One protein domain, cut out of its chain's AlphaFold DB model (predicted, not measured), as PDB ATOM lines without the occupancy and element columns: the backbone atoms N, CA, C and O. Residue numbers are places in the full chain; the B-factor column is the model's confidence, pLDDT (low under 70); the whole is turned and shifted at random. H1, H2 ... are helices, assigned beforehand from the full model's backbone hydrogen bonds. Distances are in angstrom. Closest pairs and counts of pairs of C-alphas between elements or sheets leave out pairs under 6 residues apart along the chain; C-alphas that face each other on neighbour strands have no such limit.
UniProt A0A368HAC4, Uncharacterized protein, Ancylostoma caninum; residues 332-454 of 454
ATOM      1  N   LEU A 332      14.348  15.785 172.111       83.69
ATOM      2  CA  LEU A 332      13.013  16.322 172.380       83.69
ATOM      3  C   LEU A 332      12.021  15.195 172.698       83.69
ATOM      4  O   LEU A 332      11.227  15.283 173.634       83.69
ATOM      5  N   ALA A 333      12.078  14.100 171.944       80.50
ATOM      6  CA  ALA A 333      11.198  12.967 172.158       80.50
ATOM      7  C   ALA A 333      11.488  12.242 173.483       80.50
ATOM      8  O   ALA A 333      10.540  11.842 174.160       80.50
ATOM      9  N   LYS A 334      12.760  12.148 173.911       83.06
ATOM     10  CA  LYS A 334      13.133  11.697 175.266       83.06
ATOM     11  C   LYS A 334      12.467  12.571 176.328       83.06
ATOM     12  O   LYS A 334      11.797  12.043 177.215       83.06
ATOM     13  N   GLU A 335      12.620  13.891 176.239       82.69
ATOM     14  CA  GLU A 335      12.048  14.833 177.210       82.69
ATOM     15  C   GLU A 335      10.522  14.708 177.293       82.69
ATOM     16  O   GLU A 335       9.960  14.604 178.387       82.69
ATOM     17  N   LYS A 336       9.841  14.628 176.143       80.25
ATOM     18  CA  LYS A 336       8.384  14.445 176.078       80.25
ATOM     19  C   LYS A 336       7.937  13.102 176.644       80.25
ATOM     20  O   LYS A 336       6.940  13.062 177.366       80.25
ATOM     21  N   ALA A 337       8.654  12.018 176.352       74.81
ATOM     22  CA  ALA A 337       8.342  10.699 176.892       74.81
ATOM     23  C   ALA A 337       8.479  10.675 178.424       74.81
ATOM     24  O   ALA A 337       7.568  10.218 179.117       74.81
ATOM     25  N   LEU A 338       9.558  11.246 178.970       78.75
ATOM     26  CA  LEU A 338       9.763  11.354 180.419       78.75
ATOM     27  C   LEU A 338       8.707  12.247 181.090       78.75
ATOM     28  O   LEU A 338       8.187  11.897 182.153       78.75
ATOM     29  N   ALA A 339       8.318  13.356 180.455       77.00
ATOM     30  CA  ALA A 339       7.236  14.210 180.945       77.00
ATOM     31  C   ALA A 339       5.892  13.462 181.001       77.00
ATOM     32  O   ALA A 339       5.174  13.569 181.997       77.00
ATOM     33  N   ARG A 340       5.561  12.655 179.981       71.88
ATOM     34  CA  ARG A 340       4.344  11.816 179.969       71.88
ATOM     35  C   ARG A 340       4.361  10.763 181.073       71.88
ATOM     36  O   ARG A 340       3.356  10.596 181.757       71.88
ATOM     37  N   ILE A 341       5.499  10.104 181.299       74.25
ATOM     38  CA  ILE A 341       5.655   9.163 182.418       74.25
ATOM     39  C   ILE A 341       5.372   9.866 183.751       74.25
ATOM     40  O   ILE A 341       4.631   9.332 184.577       74.25
ATOM     41  N   SER A 342       5.923  11.068 183.939       68.19
ATOM     42  CA  SER A 342       5.738  11.860 185.157       68.19
ATOM     43  C   SER A 342       4.276  12.275 185.379       68.19
ATOM     44  O   SER A 342       3.780  12.188 186.503       68.19
ATOM     45  N   LEU A 343       3.580  12.685 184.310       62.81
ATOM     46  CA  LEU A 343       2.217  13.227 184.360       62.81
ATOM     47  C   LEU A 343       1.117  12.162 184.430       62.81
ATOM     48  O   LEU A 343       0.138  12.361 185.145       62.81
ATOM     49  N   SER A 344       1.231  11.067 183.673       58.44
ATOM     50  CA  SER A 344       0.131  10.106 183.489       58.44
ATOM     51  C   SER A 344       0.513   8.642 183.692       58.44
ATOM     52  O   SER A 344      -0.363   7.786 183.586       58.44
ATOM     53  N   CYS A 345       1.782   8.328 183.995       60.16
ATOM     54  CA  CYS A 345       2.275   6.952 184.120       60.16
ATOM     55  C   CYS A 345       1.860   6.083 182.910       60.16
ATOM     56  O   CYS A 345       1.335   4.976 183.052       60.16
ATOM     57  N   GLN A 346       2.102   6.591 181.699       60.44
ATOM     58  CA  GLN A 346       1.870   5.881 180.437       60.44
ATOM     59  C   GLN A 346       3.192   5.627 179.706       60.44
ATOM     60  O   GLN A 346       4.035   6.519 179.614       60.44
ATOM     61  N   LEU A 347       3.365   4.409 179.183       57.31
ATOM     62  CA  LEU A 347       4.536   4.029 178.394       57.31
ATOM     63  C   LEU A 347       4.408   4.550 176.953       57.31
ATOM     64  O   LEU A 347       3.398   4.304 176.289       57.31
ATOM     65  N   ASP A 348       5.444   5.225 176.454       56.50
ATOM     66  CA  ASP A 348       5.458   5.800 175.106       56.50
ATOM     67  C   ASP A 348       5.935   4.773 174.058       56.50
ATOM     68  O   ASP A 348       7.125   4.564 173.834       56.50
ATOM     69  N   VAL A 349       4.982   4.093 173.419       56.22
ATOM     70  CA  VAL A 349       5.193   3.061 172.378       56.22
ATOM     71  C   VAL A 349       5.602   3.586 170.969       56.22
ATOM     72  O   VAL A 349       6.292   2.852 170.257       56.22
ATOM     73  N   PRO A 350       5.255   4.814 170.507       64.31
ATOM     74  CA  PRO A 350       5.474   5.244 169.112       64.31
ATOM     75  C   PRO A 350       6.927   5.507 168.675       64.31
ATOM     76  O   PRO A 350       7.182   5.597 167.472       64.31
ATOM     77  N   MET A 351       7.880   5.639 169.603       68.12
ATOM     78  CA  MET A 351       9.265   6.040 169.295       68.12
ATOM     79  C   MET A 351       9.985   5.080 168.337       68.12
ATOM     80  O   MET A 351      10.672   5.510 167.414       68.12
ATOM     81  N   THR A 352       9.772   3.774 168.511       66.75
ATOM     82  CA  THR A 352      10.388   2.735 167.666       66.75
ATOM     83  C   THR A 352       9.830   2.722 166.240       66.75
ATOM     84  O   THR A 352      10.578   2.521 165.290       66.75
ATOM     85  N   VAL A 353       8.535   3.016 166.073       69.19
ATOM     86  CA  VAL A 353       7.877   3.123 164.757       69.19
ATOM     87  C   VAL A 353       8.377   4.350 163.995       69.19
ATOM     88  O   VAL A 353       8.543   4.312 162.779       69.19
ATOM     89  N   CYS A 354       8.620   5.448 164.713       71.75
ATOM     90  CA  CYS A 354       9.187   6.662 164.139       71.75
ATOM     91  C   CYS A 354      10.616   6.414 163.629       71.75
ATOM     92  O   CYS A 354      10.934   6.799 162.507       71.75
ATOM     93  N   TRP A 355      11.437   5.713 164.421       78.44
ATOM     94  CA  TRP A 355      12.828   5.390 164.088       78.44
ATOM     95  C   TRP A 355      12.976   4.536 162.826       78.44
ATOM     96  O   TRP A 355      13.800   4.855 161.976       78.44
ATOM     97  N   ASP A 356      12.147   3.503 162.655       74.69
ATOM     98  CA  ASP A 356      12.199   2.619 161.477       74.69
ATOM     99  C   ASP A 356      11.949   3.373 160.154       74.69
ATOM    100  O   ASP A 356      12.482   3.042 159.094       74.69
ATOM    101  N   ARG A 357      11.178   4.464 160.223       74.62
ATOM    102  CA  ARG A 357      10.892   5.336 159.076       74.62
ATOM    103  C   ARG A 357      11.962   6.403 158.840       74.62
ATOM    104  O   ARG A 357      11.929   7.058 157.796       74.62
ATOM    105  N   MET A 358      12.884   6.608 159.782       81.00
ATOM    106  CA  MET A 358      13.992   7.542 159.614       81.00
ATOM    107  C   MET A 358      15.119   6.888 158.829       81.00
ATOM    108  O   MET A 358      15.637   5.833 159.186       81.00
ATOM    109  N   ASP A 359      15.564   7.566 157.778       78.69
ATOM    110  CA  ASP A 359      16.777   7.166 157.078       78.69
ATOM    111  C   ASP A 359      17.956   8.042 157.489       78.69
ATOM    112  O   ASP A 359      17.969   9.241 157.226       78.69
ATOM    113  N   VAL A 360      18.952   7.442 158.131       80.12
ATOM    114  CA  VAL A 360      20.216   8.114 158.446       80.12
ATOM    115  C   VAL A 360      21.218   7.762 157.354       80.12
ATOM    116  O   VAL A 360      21.446   6.582 157.078       80.12
ATOM    117  N   SER A 361      21.788   8.782 156.711       71.69
ATOM    118  CA  SER A 361      22.626   8.621 155.515       71.69
ATOM    119  C   SER A 361      23.935   7.874 155.774       71.69
ATOM    120  O   SER A 361      24.405   7.129 154.913       71.69
ATOM    121  N   GLU A 362      24.520   8.056 156.956       77.12
ATOM    122  CA  GLU A 362      25.791   7.445 157.338       77.12
ATOM    123  C   GLU A 362      25.575   6.275 158.295       77.12
ATOM    124  O   GLU A 362      24.874   6.393 159.300       77.12
ATOM    125  N   LEU A 363      26.225   5.144 158.009       77.75
ATOM    126  CA  LEU A 363      26.117   3.936 158.829       77.75
ATOM    127  C   LEU A 363      26.602   4.169 160.268       77.75
ATOM    128  O   LEU A 363      25.955   3.721 161.209       77.75
ATOM    129  N   THR A 364      27.710   4.889 160.443       79.62
ATOM    130  CA  THR A 364      28.267   5.238 161.759       79.62
ATOM    131  C   THR A 364      27.290   6.082 162.572       79.62
ATOM    132  O   THR A 364      26.971   5.717 163.699       79.62
ATOM    133  N   LEU A 365      26.723   7.137 161.973       83.12
ATOM    134  CA  LEU A 365      25.697   7.958 162.622       83.12
ATOM    135  C   LEU A 365      24.429   7.162 162.929       83.12
ATOM    136  O   LEU A 365      23.843   7.338 163.993       83.12
ATOM    137  N   LYS A 366      24.005   6.265 162.029       83.44
ATOM    138  CA  LYS A 366      22.844   5.398 162.265       83.44
ATOM    139  C   LYS A 366      23.053   4.532 163.504       83.44
ATOM    140  O   LYS A 366      22.133   4.387 164.307       83.44
ATOM    141  N   ILE A 367      24.255   3.986 163.670       81.62
ATOM    142  CA  ILE A 367      24.623   3.176 164.833       81.62
ATOM    143  C   ILE A 367      24.654   4.031 166.098       81.62
ATOM    144  O   ILE A 367      24.049   3.644 167.096       81.62
ATOM    145  N   ASP A 368      25.285   5.205 166.054       83.19
ATOM    146  CA  ASP A 368      25.351   6.108 167.207       83.19
ATOM    147  C   ASP A 368      23.956   6.570 167.648       83.19
ATOM    148  O   ASP A 368      23.638   6.543 168.833       83.19
ATOM    149  N   TYR A 369      23.081   6.929 166.709       85.62
ATOM    150  CA  TYR A 369      21.705   7.322 167.016       85.62
ATOM    151  C   TYR A 369      20.841   6.148 167.474       85.62
ATOM    152  O   TYR A 369      20.000   6.334 168.350       85.62
ATOM    153  N   THR A 370      21.073   4.939 166.952       83.25
ATOM    154  CA  THR A 370      20.416   3.733 167.477       83.25
ATOM    155  C   THR A 370      20.849   3.476 168.918       83.25
ATOM    156  O   THR A 370      19.998   3.187 169.754       83.25
ATOM    157  N   ARG A 371      22.140   3.631 169.243       82.75
ATOM    158  CA  ARG A 371      22.626   3.532 170.628       82.75
ATOM    159  C   ARG A 371      21.930   4.560 171.516       82.75
ATOM    160  O   ARG A 371      21.350   4.180 172.525       82.75
ATOM    161  N   THR A 372      21.894   5.824 171.094       84.56
ATOM    162  CA  THR A 372      21.176   6.882 171.820       84.56
ATOM    163  C   THR A 372      19.698   6.536 172.015       84.56
ATOM    164  O   THR A 372      19.160   6.753 173.095       84.56
ATOM    165  N   LEU A 373      19.025   5.976 171.004       83.12
ATOM    166  CA  LEU A 373      17.639   5.523 171.123       83.12
ATOM    167  C   LEU A 373      17.493   4.408 172.167       83.12
ATOM    168  O   LEU A 373      16.555   4.447 172.959       83.12
ATOM    169  N   VAL A 374      18.401   3.430 172.187       81.88
ATOM    170  CA  VAL A 374      18.402   2.355 173.191       81.88
ATOM    171  C   VAL A 374      18.596   2.932 174.595       81.88
ATOM    172  O   VAL A 374      17.819   2.596 175.486       81.88
ATOM    173  N   ASP A 375      19.539   3.857 174.779       83.62
ATOM    174  CA  ASP A 375      19.760   4.539 176.061       83.62
ATOM    175  C   ASP A 375      18.505   5.309 176.509       83.62
ATOM    176  O   ASP A 375      18.073   5.200 177.656       83.62
ATOM    177  N   ILE A 376      17.850   6.022 175.583       83.25
ATOM    178  CA  ILE A 376      16.573   6.713 175.827       83.25
ATOM    179  C   ILE A 376      15.491   5.729 176.282       83.25
ATOM    180  O   ILE A 376      14.778   6.003 177.247       83.25
ATOM    181  N   LEU A 377      15.347   4.592 175.597       79.88
ATOM    182  CA  LEU A 377      14.356   3.575 175.949       79.88
ATOM    183  C   LEU A 377      14.640   2.984 177.336       79.88
ATOM    184  O   LEU A 377      13.708   2.831 178.125       79.88
ATOM    185  N   CYS A 378      15.904   2.718 177.665       82.25
ATOM    186  CA  CYS A 378      16.317   2.274 178.996       82.25
ATOM    187  C   CYS A 378      15.959   3.305 180.074       82.25
ATOM    188  O   CYS A 378      15.337   2.947 181.075       82.25
ATOM    189  N   ASP A 379      16.268   4.584 179.851       83.50
ATOM    190  CA  ASP A 379      15.940   5.669 180.783       83.50
ATOM    191  C   ASP A 379      14.425   5.789 181.017       83.50
ATOM    192  O   ASP A 379      13.971   5.917 182.159       83.50
ATOM    193  N   ILE A 380      13.629   5.708 179.945       80.62
ATOM    194  CA  ILE A 380      12.157   5.720 179.984       80.62
ATOM    195  C   ILE A 380      11.641   4.565 180.848       80.62
ATOM    196  O   ILE A 380      10.813   4.774 181.734       80.62
ATOM    197  N   VAL A 381      12.148   3.350 180.628       80.62
ATOM    198  CA  VAL A 381      11.741   2.138 181.356       80.62
ATOM    199  C   VAL A 381      12.095   2.222 182.832       80.62
ATOM    200  O   VAL A 381      11.252   1.916 183.680       80.62
ATOM    201  N   ILE A 382      13.325   2.634 183.143       84.19
ATOM    202  CA  ILE A 382      13.799   2.777 184.520       84.19
ATOM    203  C   ILE A 382      12.934   3.807 185.245       84.19
ATOM    204  O   ILE A 382      12.399   3.507 186.311       84.19
ATOM    205  N   THR A 383      12.715   4.975 184.636       83.56
ATOM    206  CA  THR A 383      11.904   6.055 185.219       83.56
ATOM    207  C   THR A 383      10.452   5.622 185.425       83.56
ATOM    208  O   THR A 383       9.871   5.864 186.483       83.56
ATOM    209  N   TYR A 384       9.860   4.938 184.444       82.62
ATOM    210  CA  TYR A 384       8.500   4.405 184.538       82.62
ATOM    211  C   TYR A 384       8.357   3.402 185.684       82.62
ATOM    212  O   TYR A 384       7.447   3.508 186.505       82.62
ATOM    213  N   THR A 385       9.302   2.469 185.778       80.94
ATOM    214  CA  THR A 385       9.328   1.434 186.813       80.94
ATOM    215  C   THR A 385       9.520   2.047 188.202       80.94
ATOM    216  O   THR A 385       8.772   1.730 189.124       80.94
ATOM    217  N   GLN A 386      10.454   2.993 188.349       85.25
ATOM    218  CA  GLN A 386      10.652   3.750 189.590       85.25
ATOM    219  C   GLN A 386       9.389   4.508 190.005       85.25
ATOM    220  O   GLN A 386       9.047   4.525 191.185       85.25
ATOM    221  N   LYS A 387       8.663   5.102 189.050       83.31
ATOM    222  CA  LYS A 387       7.413   5.815 189.333       83.31
ATOM    223  C   LYS A 387       6.307   4.874 189.811       83.31
ATOM    224  O   LYS A 387       5.603   5.220 190.754       83.31
ATOM    225  N   ILE A 388       6.177   3.691 189.205       82.88
ATOM    226  CA  ILE A 388       5.240   2.652 189.663       82.88
ATOM    227  C   ILE A 388       5.540   2.262 191.112       82.88
ATOM    228  O   ILE A 388       4.627   2.259 191.936       82.88
ATOM    229  N   PHE A 389       6.803   1.968 191.430       81.06
ATOM    230  CA  PHE A 389       7.191   1.577 192.786       81.06
ATOM    231  C   PHE A 389       7.014   2.715 193.792       81.06
ATOM    232  O   PHE A 389       6.415   2.502 194.836       81.06
ATOM    233  N   SER A 390       7.399   3.944 193.442       84.19
ATOM    234  CA  SER A 390       7.173   5.109 194.304       84.19
ATOM    235  C   SER A 390       5.687   5.356 194.590       84.19
ATOM    236  O   SER A 390       5.354   5.794 195.690       84.19
ATOM    237  N   ASN A 391       4.795   5.088 193.631       82.19
ATOM    238  CA  ASN A 391       3.353   5.184 193.855       82.19
ATOM    239  C   ASN A 391       2.853   4.064 194.786       82.19
ATOM    240  O   ASN A 391       2.027   4.332 195.648       82.19
ATOM    241  N   LEU A 392       3.361   2.833 194.646       79.88
ATOM    242  CA  LEU A 392       3.040   1.739 195.573       79.88
ATOM    243  C   LEU A 392       3.503   2.048 197.003       79.88
ATOM    244  O   LEU A 392       2.740   1.844 197.946       79.88
ATOM    245  N   ASP A 393       4.716   2.580 197.153       82.00
ATOM    246  CA  ASP A 393       5.271   2.979 198.448       82.00
ATOM    247  C   ASP A 393       4.423   4.091 199.093       82.00
ATOM    248  O   ASP A 393       4.118   4.034 200.285       82.00
ATOM    249  N   ALA A 394       3.980   5.079 198.302       83.69
ATOM    250  CA  ALA A 394       3.117   6.168 198.767       83.69
ATOM    251  C   ALA A 394       1.733   5.684 199.244       83.69
ATOM    252  O   ALA A 394       1.178   6.248 200.185       83.69
ATOM    253  N   GLU A 395       1.205   4.619 198.638       81.44
ATOM    254  CA  GLU A 395      -0.044   3.954 199.041       81.44
ATOM    255  C   GLU A 395       0.148   2.987 200.231       81.44
ATOM    256  O   GLU A 395      -0.788   2.301 200.651       81.44
ATOM    257  N   GLY A 396       1.353   2.942 200.815       74.88
ATOM    258  CA  GLY A 396       1.652   2.199 202.038       74.88
ATOM    259  C   GLY A 396       2.203   0.791 201.819       74.88
ATOM    260  O   GLY A 396       2.198  -0.012 202.756       74.88
ATOM    261  N   PHE A 397       2.683   0.462 200.614       73.94
ATOM    262  CA  PHE A 397       3.407  -0.785 200.382       73.94
ATOM    263  C   PHE A 397       4.844  -0.666 200.917       73.94
ATOM    264  O   PHE A 397       5.685   0.000 200.333       73.94
ATOM    265  N   SER A 398       5.151  -1.311 202.042       65.88
ATOM    266  CA  SER A 398       6.535  -1.536 202.476       65.88
ATOM    267  C   SER A 398       7.017  -2.853 201.872       65.88
ATOM    268  O   SER A 398       6.284  -3.830 201.968       65.88
ATOM    269  N   GLY A 399       8.218  -2.914 201.290       61.84
ATOM    270  CA  GLY A 399       8.752  -4.090 200.573       61.84
ATOM    271  C   GLY A 399       8.758  -5.443 201.316       61.84
ATOM    272  O   GLY A 399       9.055  -6.464 200.699       61.84
ATOM    273  N   ASP A 400       8.385  -5.473 202.598       66.50
ATOM    274  CA  ASP A 400       8.091  -6.680 203.364       66.50
ATOM    275  C   ASP A 400       6.614  -7.091 203.216       66.50
ATOM    276  O   ASP A 400       5.691  -6.383 203.631       66.50
ATOM    277  N   LEU A 401       6.386  -8.284 202.660       57.66
ATOM    278  CA  LEU A 401       5.059  -8.896 202.560       57.66
ATOM    279  C   LEU A 401       4.477  -9.137 203.960       57.66
ATOM    280  O   LEU A 401       4.874 -10.066 204.665       57.66
ATOM    281  N   GLN A 402       3.502  -8.320 204.358       65.38
ATOM    282  CA  GLN A 402       2.733  -8.573 205.573       65.38
ATOM    283  C   GLN A 402       1.800  -9.777 205.379       65.38
ATOM    284  O   GLN A 402       1.270 -10.006 204.293       65.38
ATOM    285  N   VAL A 403       1.549 -10.526 206.459       62.75
ATOM    286  CA  VAL A 403       0.653 -11.704 206.469       62.75
ATOM    287  C   VAL A 403      -0.776 -11.351 206.012       62.75
ATOM    288  O   VAL A 403      -1.517 -12.220 205.559       62.75
ATOM    289  N   PHE A 404      -1.156 -10.071 206.090       67.69
ATOM    290  CA  PHE A 404      -2.432  -9.554 205.615       67.69
ATOM    291  C   PHE A 404      -2.223  -8.288 204.771       67.69
ATOM    292  O   PHE A 404      -1.812  -7.255 205.291       67.69
ATOM    293  N   VAL A 405      -2.527  -8.364 203.472       66.81
ATOM    294  CA  VAL A 405      -2.492  -7.223 202.543       66.81
ATOM    295  C   VAL A 405      -3.934  -6.825 202.208       66.81
ATOM    296  O   VAL A 405      -4.690  -7.674 201.728       66.81
ATOM    297  N   PRO A 406      -4.356  -5.567 202.438       77.50
ATOM    298  CA  PRO A 406      -5.693  -5.108 202.073       77.50
ATOM    299  C   PRO A 406      -6.002  -5.341 200.586       77.50
ATOM    300  O   PRO A 406      -5.162  -5.085 199.726       77.50
ATOM    301  N   SER A 407      -7.229  -5.769 200.265       77.62
ATOM    302  CA  SER A 407      -7.641  -6.057 198.877       77.62
ATOM    303  C   SER A 407      -7.365  -4.914 197.880       77.62
ATOM    304  O   SER A 407      -6.952  -5.228 196.763       77.62
ATOM    305  N   PRO A 408      -7.552  -3.621 198.221       77.12
ATOM    306  CA  PRO A 408      -7.203  -2.522 197.315       77.12
ATOM    307  C   PRO A 408      -5.696  -2.430 197.036       77.12
ATOM    308  O   PRO A 408      -5.287  -2.247 195.894       77.12
ATOM    309  N   LEU A 409      -4.864  -2.641 198.060       76.38
ATOM    310  CA  LEU A 409      -3.405  -2.608 197.933       76.38
ATOM    311  C   LEU A 409      -2.888  -3.795 197.102       76.38
ATOM    312  O   LEU A 409      -1.992  -3.640 196.276       76.38
ATOM    313  N   LEU A 410      -3.515  -4.968 197.245       78.25
ATOM    314  CA  LEU A 410      -3.228  -6.139 196.412       78.25
ATOM    315  C   LEU A 410      -3.572  -5.894 194.931       78.25
ATOM    316  O   LEU A 410      -2.813  -6.290 194.050       78.25
ATOM    317  N   GLN A 411      -4.688  -5.219 194.640       80.19
ATOM    318  CA  GLN A 411      -5.058  -4.851 193.268       80.19
ATOM    319  C   GLN A 411      -4.062  -3.869 192.640       80.19
ATOM    320  O   GLN A 411      -3.715  -4.019 191.464       80.19
ATOM    321  N   LEU A 412      -3.567  -2.902 193.418       79.62
ATOM    322  CA  LEU A 412      -2.526  -1.970 192.981       79.62
ATOM    323  C   LEU A 412      -1.211  -2.699 192.677       79.62
ATOM    324  O   LEU A 412      -0.637  -2.486 191.609       79.62
ATOM    325  N   LEU A 413      -0.786  -3.626 193.542       79.88
ATOM    326  CA  LEU A 413       0.400  -4.455 193.311       79.88
ATOM    327  C   LEU A 413       0.267  -5.312 192.041       79.88
ATOM    328  O   LEU A 413       1.171  -5.330 191.207       79.88
ATOM    329  N   CYS A 414      -0.867  -5.990 191.850       80.94
ATOM    330  CA  CYS A 414      -1.123  -6.771 190.637       80.94
ATOM    331  C   CYS A 414      -1.094  -5.896 189.374       80.94
ATOM    332  O   CYS A 414      -0.559  -6.310 188.346       80.94
ATOM    333  N   SER A 415      -1.635  -4.679 189.450       81.38
ATOM    334  CA  SER A 415      -1.611  -3.722 188.338       81.38
ATOM    335  C   SER A 415      -0.188  -3.259 188.024       81.38
ATOM    336  O   SER A 415       0.204  -3.237 186.862       81.38
ATOM    337  N   ALA A 416       0.616  -2.973 189.049       80.69
ATOM    338  CA  ALA A 416       2.029  -2.638 188.903       80.69
ATOM    339  C   ALA A 416       2.835  -3.770 188.244       80.69
ATOM    340  O   ALA A 416       3.582  -3.518 187.301       80.69
ATOM    341  N   ILE A 417       2.635  -5.020 188.676       81.50
ATOM    342  CA  ILE A 417       3.281  -6.199 188.077       81.50
ATOM    343  C   ILE A 417       2.874  -6.353 186.606       81.50
ATOM    344  O   ILE A 417       3.736  -6.552 185.750       81.50
ATOM    345  N   ASN A 418       1.580  -6.222 186.296       82.56
ATOM    346  CA  ASN A 418       1.082  -6.296 184.921       82.56
ATOM    347  C   ASN A 418       1.677  -5.195 184.035       82.56
ATOM    348  O   ASN A 418       2.078  -5.475 182.905       82.56
ATOM    349  N   ASN A 419       1.783  -3.970 184.552       80.31
ATOM    350  CA  ASN A 419       2.410  -2.859 183.842       80.31
ATOM    351  C   ASN A 419       3.897  -3.145 183.583       80.31
ATOM    352  O   ASN A 419       4.344  -3.022 182.446       80.31
ATOM    353  N   CYS A 420       4.653  -3.610 184.582       78.94
ATOM    354  CA  CYS A 420       6.058  -4.003 184.409       78.94
ATOM    355  C   CYS A 420       6.232  -5.130 183.376       78.94
ATOM    356  O   CYS A 420       7.139  -5.079 182.543       78.94
ATOM    357  N   GLU A 421       5.343  -6.125 183.369       78.94
ATOM    358  CA  GLU A 421       5.349  -7.200 182.369       78.94
ATOM    359  C   GLU A 421       5.001  -6.680 180.963       78.94
ATOM    360  O   GLU A 421       5.608  -7.104 179.975       78.94
ATOM    361  N   GLN A 422       4.076  -5.723 180.844       77.81
ATOM    362  CA  GLN A 422       3.789  -5.044 179.580       77.81
ATOM    363  C   GLN A 422       5.020  -4.288 179.064       77.81
ATOM    364  O   GLN A 422       5.346  -4.400 177.879       77.81
ATOM    365  N   VAL A 423       5.739  -3.581 179.942       75.62
ATOM    366  CA  VAL A 423       6.998  -2.915 179.587       75.62
ATOM    367  C   VAL A 423       8.022  -3.934 179.092       75.62
ATOM    368  O   VAL A 423       8.540  -3.779 177.986       75.62
ATOM    369  N   ARG A 424       8.239  -5.032 179.825       77.94
ATOM    370  CA  ARG A 424       9.162  -6.103 179.422       77.94
ATOM    371  C   ARG A 424       8.842  -6.652 178.027       77.94
ATOM    372  O   ARG A 424       9.747  -6.835 177.218       77.94
ATOM    373  N   ARG A 425       7.562  -6.886 177.714       75.06
ATOM    374  CA  ARG A 425       7.124  -7.345 176.378       75.06
ATOM    375  C   ARG A 425       7.341  -6.295 175.293       75.06
ATOM    376  O   ARG A 425       7.677  -6.646 174.165       75.06
ATOM    377  N   SER A 426       7.147  -5.019 175.617       69.56
ATOM    378  CA  SER A 426       7.354  -3.920 174.668       69.56
ATOM    379  C   SER A 426       8.832  -3.695 174.318       69.56
ATOM    380  O   SER A 426       9.124  -3.249 173.209       69.56
ATOM    381  N   LEU A 427       9.750  -4.088 175.210       69.69
ATOM    382  CA  LEU A 427      11.205  -3.967 175.056       69.69
ATOM    383  C   LEU A 427      11.857  -5.057 174.198       69.69
ATOM    384  O   LEU A 427      13.078  -5.090 174.082       69.69
ATOM    385  N   MET A 428      11.073  -5.921 173.551       69.50
ATOM    386  CA  MET A 428      11.570  -6.856 172.533       69.50
ATOM    387  C   MET A 428      11.930  -6.083 171.245       69.50
ATOM    388  O   MET A 428      11.273  -6.211 170.211       69.50
ATOM    389  N   ILE A 429      12.928  -5.198 171.338       69.94
ATOM    390  CA  ILE A 429      13.341  -4.240 170.300       69.94
ATOM    391  C   ILE A 429      14.510  -4.741 169.450       69.94
ATOM    392  O   ILE A 429      14.784  -4.151 168.413       69.94
ATOM    393  N   HIS A 430      15.173  -5.827 169.855       66.69
ATOM    394  CA  HIS A 430      16.375  -6.342 169.197       66.69
ATOM    395  C   HIS A 430      16.144  -6.666 167.712       66.69
ATOM    396  O   HIS A 430      16.852  -6.163 166.841       66.69
ATOM    397  N   GLU A 431      15.091  -7.437 167.418       67.88
ATOM    398  CA  GLU A 431      14.685  -7.758 166.044       67.88
ATOM    399  C   GLU A 431      14.123  -6.531 165.315       67.88
ATOM    400  O   GLU A 431      14.432  -6.312 164.149       67.88
ATOM    401  N   LYS A 432      13.340  -5.689 166.008       70.12
ATOM    402  CA  LYS A 432      12.700  -4.501 165.412       70.12
ATOM    403  C   LYS A 432      13.699  -3.437 164.967       70.12
ATOM    404  O   LYS A 432      13.424  -2.702 164.029       70.12
ATOM    405  N   LEU A 433      14.815  -3.312 165.677       73.19
ATOM    406  CA  LEU A 433      15.865  -2.347 165.370       73.19
ATOM    407  C   LEU A 433      16.962  -2.942 164.484       73.19
ATOM    408  O   LEU A 433      17.891  -2.215 164.147       73.19
ATOM    409  N   HIS A 434      16.867  -4.220 164.094       75.69
ATOM    410  CA  HIS A 434      17.871  -4.900 163.268       75.69
ATOM    411  C   HIS A 434      19.297  -4.785 163.846       75.69
ATOM    412  O   HIS A 434      20.256  -4.504 163.120       75.69
ATOM    413  N   LEU A 435      19.442  -4.950 165.169       76.00
ATOM    414  CA  LEU A 435      20.718  -4.722 165.865       76.00
ATOM    415  C   LEU A 435      21.832  -5.661 165.366       76.00
ATOM    416  O   LEU A 435      22.958  -5.206 165.172       76.00
ATOM    417  N   ASP A 436      21.502  -6.921 165.061       76.44
ATOM    418  CA  ASP A 436      22.445  -7.901 164.498       76.44
ATOM    419  C   ASP A 436      22.982  -7.473 163.128       76.44
ATOM    420  O   ASP A 436      24.191  -7.486 162.884       76.44
ATOM    421  N   ASP A 437      22.089  -7.037 162.235       77.50
ATOM    422  CA  ASP A 437      22.458  -6.589 160.892       77.50
ATOM    423  C   ASP A 437      23.383  -5.365 160.957       77.50
ATOM    424  O   ASP A 437      24.344  -5.253 160.188       77.50
ATOM    425  N   MET A 438      23.123  -4.452 161.900       75.06
ATOM    426  CA  MET A 438      23.960  -3.274 162.125       75.06
ATOM    427  C   MET A 438      25.316  -3.620 162.739       75.06
ATOM    428  O   MET A 438      26.320  -3.055 162.302       75.06
ATOM    429  N   ALA A 439      25.373  -4.556 163.691       71.69
ATOM    430  CA  ALA A 439      26.627  -5.034 164.265       71.69
ATOM    431  C   ALA A 439      27.523  -5.655 163.180       71.69
ATOM    432  O   ALA A 439      28.680  -5.260 163.024       71.69
ATOM    433  N   ILE A 440      26.955  -6.525 162.339       77.88
ATOM    434  CA  ILE A 440      27.658  -7.134 161.200       77.88
ATOM    435  C   ILE A 440      28.138  -6.062 160.210       77.88
ATOM    436  O   ILE A 440      29.260  -6.133 159.698       77.88
ATOM    437  N   ALA A 441      27.307  -5.060 159.909       73.00
ATOM    438  CA  ALA A 441      27.674  -3.974 159.004       73.00
ATOM    439  C   ALA A 441      28.812  -3.098 159.562       73.00
ATOM    440  O   ALA A 441      29.679  -2.670 158.798       73.00
ATOM    441  N   TYR A 442      28.837  -2.864 160.876       71.06
ATOM    442  CA  TYR A 442      29.882  -2.095 161.555       71.06
ATOM    443  C   TYR A 442      31.239  -2.803 161.527       71.06
ATOM    444  O   TYR A 442      32.249  -2.191 161.177       71.06
ATOM    445  N   GLU A 443      31.253  -4.107 161.810       73.62
ATOM    446  CA  GLU A 443      32.469  -4.926 161.742       73.62
ATOM    447  C   GLU A 443      33.030  -4.979 160.315       73.62
ATOM    448  O   GLU A 443      34.235  -4.830 160.098       73.62
ATOM    449  N   ARG A 444      32.150  -5.099 159.311       71.81
ATOM    450  CA  ARG A 444      32.529  -5.062 157.887       71.81
ATOM    451  C   ARG A 444      33.092  -3.713 157.437       71.81
ATOM    452  O   ARG A 444      33.859  -3.683 156.479       71.81
ATOM    453  N   ALA A 445      32.739  -2.615 158.105       67.44
ATOM    454  CA  ALA A 445      33.267  -1.281 157.820       67.44
ATOM    455  C   ALA A 445      34.686  -1.049 158.384       67.44
ATOM    456  O   ALA A 445      35.235   0.041 158.227       67.44
ATOM    457  N   GLY A 446      35.308  -2.062 159.002       60.50
ATOM    458  CA  GLY A 446      36.688  -1.995 159.495       60.50
ATOM    459  C   GLY A 446      36.830  -1.366 160.883       60.50
ATOM    460  O   GLY A 446      37.948  -1.097 161.324       60.50
ATOM    461  N   HIS A 447      35.722  -1.148 161.591       61.47
ATOM    462  CA  HIS A 447      35.747  -0.735 162.987       61.47
ATOM    463  C   HIS A 447      35.909  -1.978 163.874       61.47
ATOM    464  O   HIS A 447      35.011  -2.810 163.964       61.47
ATOM    465  N   VAL A 448      37.080  -2.129 164.501       47.53
ATOM    466  CA  VAL A 448      37.378  -3.265 165.389       47.53
ATOM    467  C   VAL A 448      36.454  -3.225 166.609       47.53
ATOM    468  O   VAL A 448      36.344  -2.203 167.289       47.53
ATOM    469  N   SER A 449      35.804  -4.355 166.881       46.88
ATOM    470  CA  SER A 449      34.816  -4.567 167.934       46.88
ATOM    471  C   SER A 449      35.398  -4.317 169.335       46.88
ATOM    472  O   SER A 449      35.857  -5.232 170.013       46.88
ATOM    473  N   SER A 450      35.331  -3.074 169.817       41.72
ATOM    474  CA  SER A 450      35.325  -2.788 171.266       41.72
ATOM    475  C   SER A 450      33.905  -2.799 171.849       41.72
ATOM    476  O   SER A 450      33.718  -2.609 173.049       41.72
ATOM    477  N   CYS A 451      32.883  -3.052 171.027       41.78
ATOM    478  CA  CYS A 451      31.494  -3.157 171.464       41.78
ATOM    479  C   CYS A 451      31.184  -4.588 171.939       41.78
ATOM    480  O   CYS A 451      30.599  -5.382 171.219       41.78
ATOM    481  N   ARG A 452      31.571  -4.915 173.179       39.34
ATOM    482  CA  ARG A 452      31.036  -6.077 173.924       39.34
ATOM    483  C   ARG A 452      29.689  -5.772 174.613       39.34
ATOM    484  O   ARG A 452      29.375  -6.389 175.623       39.34
ATOM    485  N   TYR A 453      28.935  -4.793 174.113       39.50
ATOM    486  CA  TYR A 453      27.715  -4.283 174.756       39.50
ATOM    487  C   TYR A 453      26.586  -3.995 173.751       39.50
ATOM    488  O   TYR A 453      25.837  -3.039 173.937       39.50
ATOM    489  N   PHE A 454      26.499  -4.780 172.676       39.09
ATOM    490  CA  PHE A 454      25.230  -4.958 171.967       39.09
ATOM    491  C   PHE A 454      24.511  -6.170 172.548       39.09
ATOM    492  O   PHE A 454      25.218  -7.169 172.826       39.09
TER     493      PHE A 454
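What this domain is: This is residues 332 to 454 of the 454 residues of an uncharacterized protein of Ancylostoma caninum (UniProt A0A368HAC4). One long helix, H3, makes the axis of a rod, and shorter helices lie along it on different sides. H4 folds back beside the later part of H3 as a helical hairpin, and H5 follows by the beginning of H3; H1 lies side by side with H3 away from H4, and H2 is near H3. The printed part has 123 residues with five named helices, in the order H1, H2, H3, H4, H5, and no named strand; the class is all helix. The whole is loose, with a radius of gyration of the C-alphas of 18.6 A and spans of 61 by 28 by 19 A.

How they stand to each other: H3, residues 363 to 394, is the hub. H1, residues 332 to 344, touches residues 376 to 387 of H3 alone; the closest C-alphas are those of Ile 341 and Tyr 384, 5.9 A apart, and the two run the same way at a shallow tilt of 14 degrees. H4, residues 407 to 426, touches residues 381 to 392 of H3 alone, closest at the C-alphas of Ile 388 and Ala 416, 6.2 A apart. H3 and H4 form a helical hairpin, running opposite ways at a shallow tilt of 5 degrees. H5, residues 435 to 444, only just touches H3, with 3 pairs of C-alphas within 8 A, the closest those of Ile 367 and Met 438, 7.0 A apart. Their tilt of 33 degrees is shallow, only just short of steep, and they run opposite ways. H2, residues 351 to 356, is near H3, with 9 pairs of C-alphas within 10 A. H1 and H4 are apart. In H1, H2, H3, H4 and H5 every O i to N i+4 pair is within hydrogen-bond range.

Where its parts are: H3 begins at C-alpha 363 at (26.117, 3.936, 158.829) and ends at C-alpha 394 at (3.117, 6.168, 198.767), 46.1 A away. H4 is 28.6 A long from first to last C-alpha, H1 18.1 A, H5 14.3 A and H2 9.0 A. H1 begins at C-alpha 332 at (13.013, 16.322, 172.380), and H5 ends at C-alpha 444 at (32.529, -5.062, 157.887).

The domain as a whole: The two C-alphas farthest apart are those of Phe 404 and Gly 446, 60.9 A. The printed part has no cut, and residue 454 is the chain's last. The link from H3 to H4, residues 395 to 406, is long. The mean pLDDT of the printed part is 73.6; residues 342 to 353, 398 to 405, 426 to 431 and 445 to 454 are under 70.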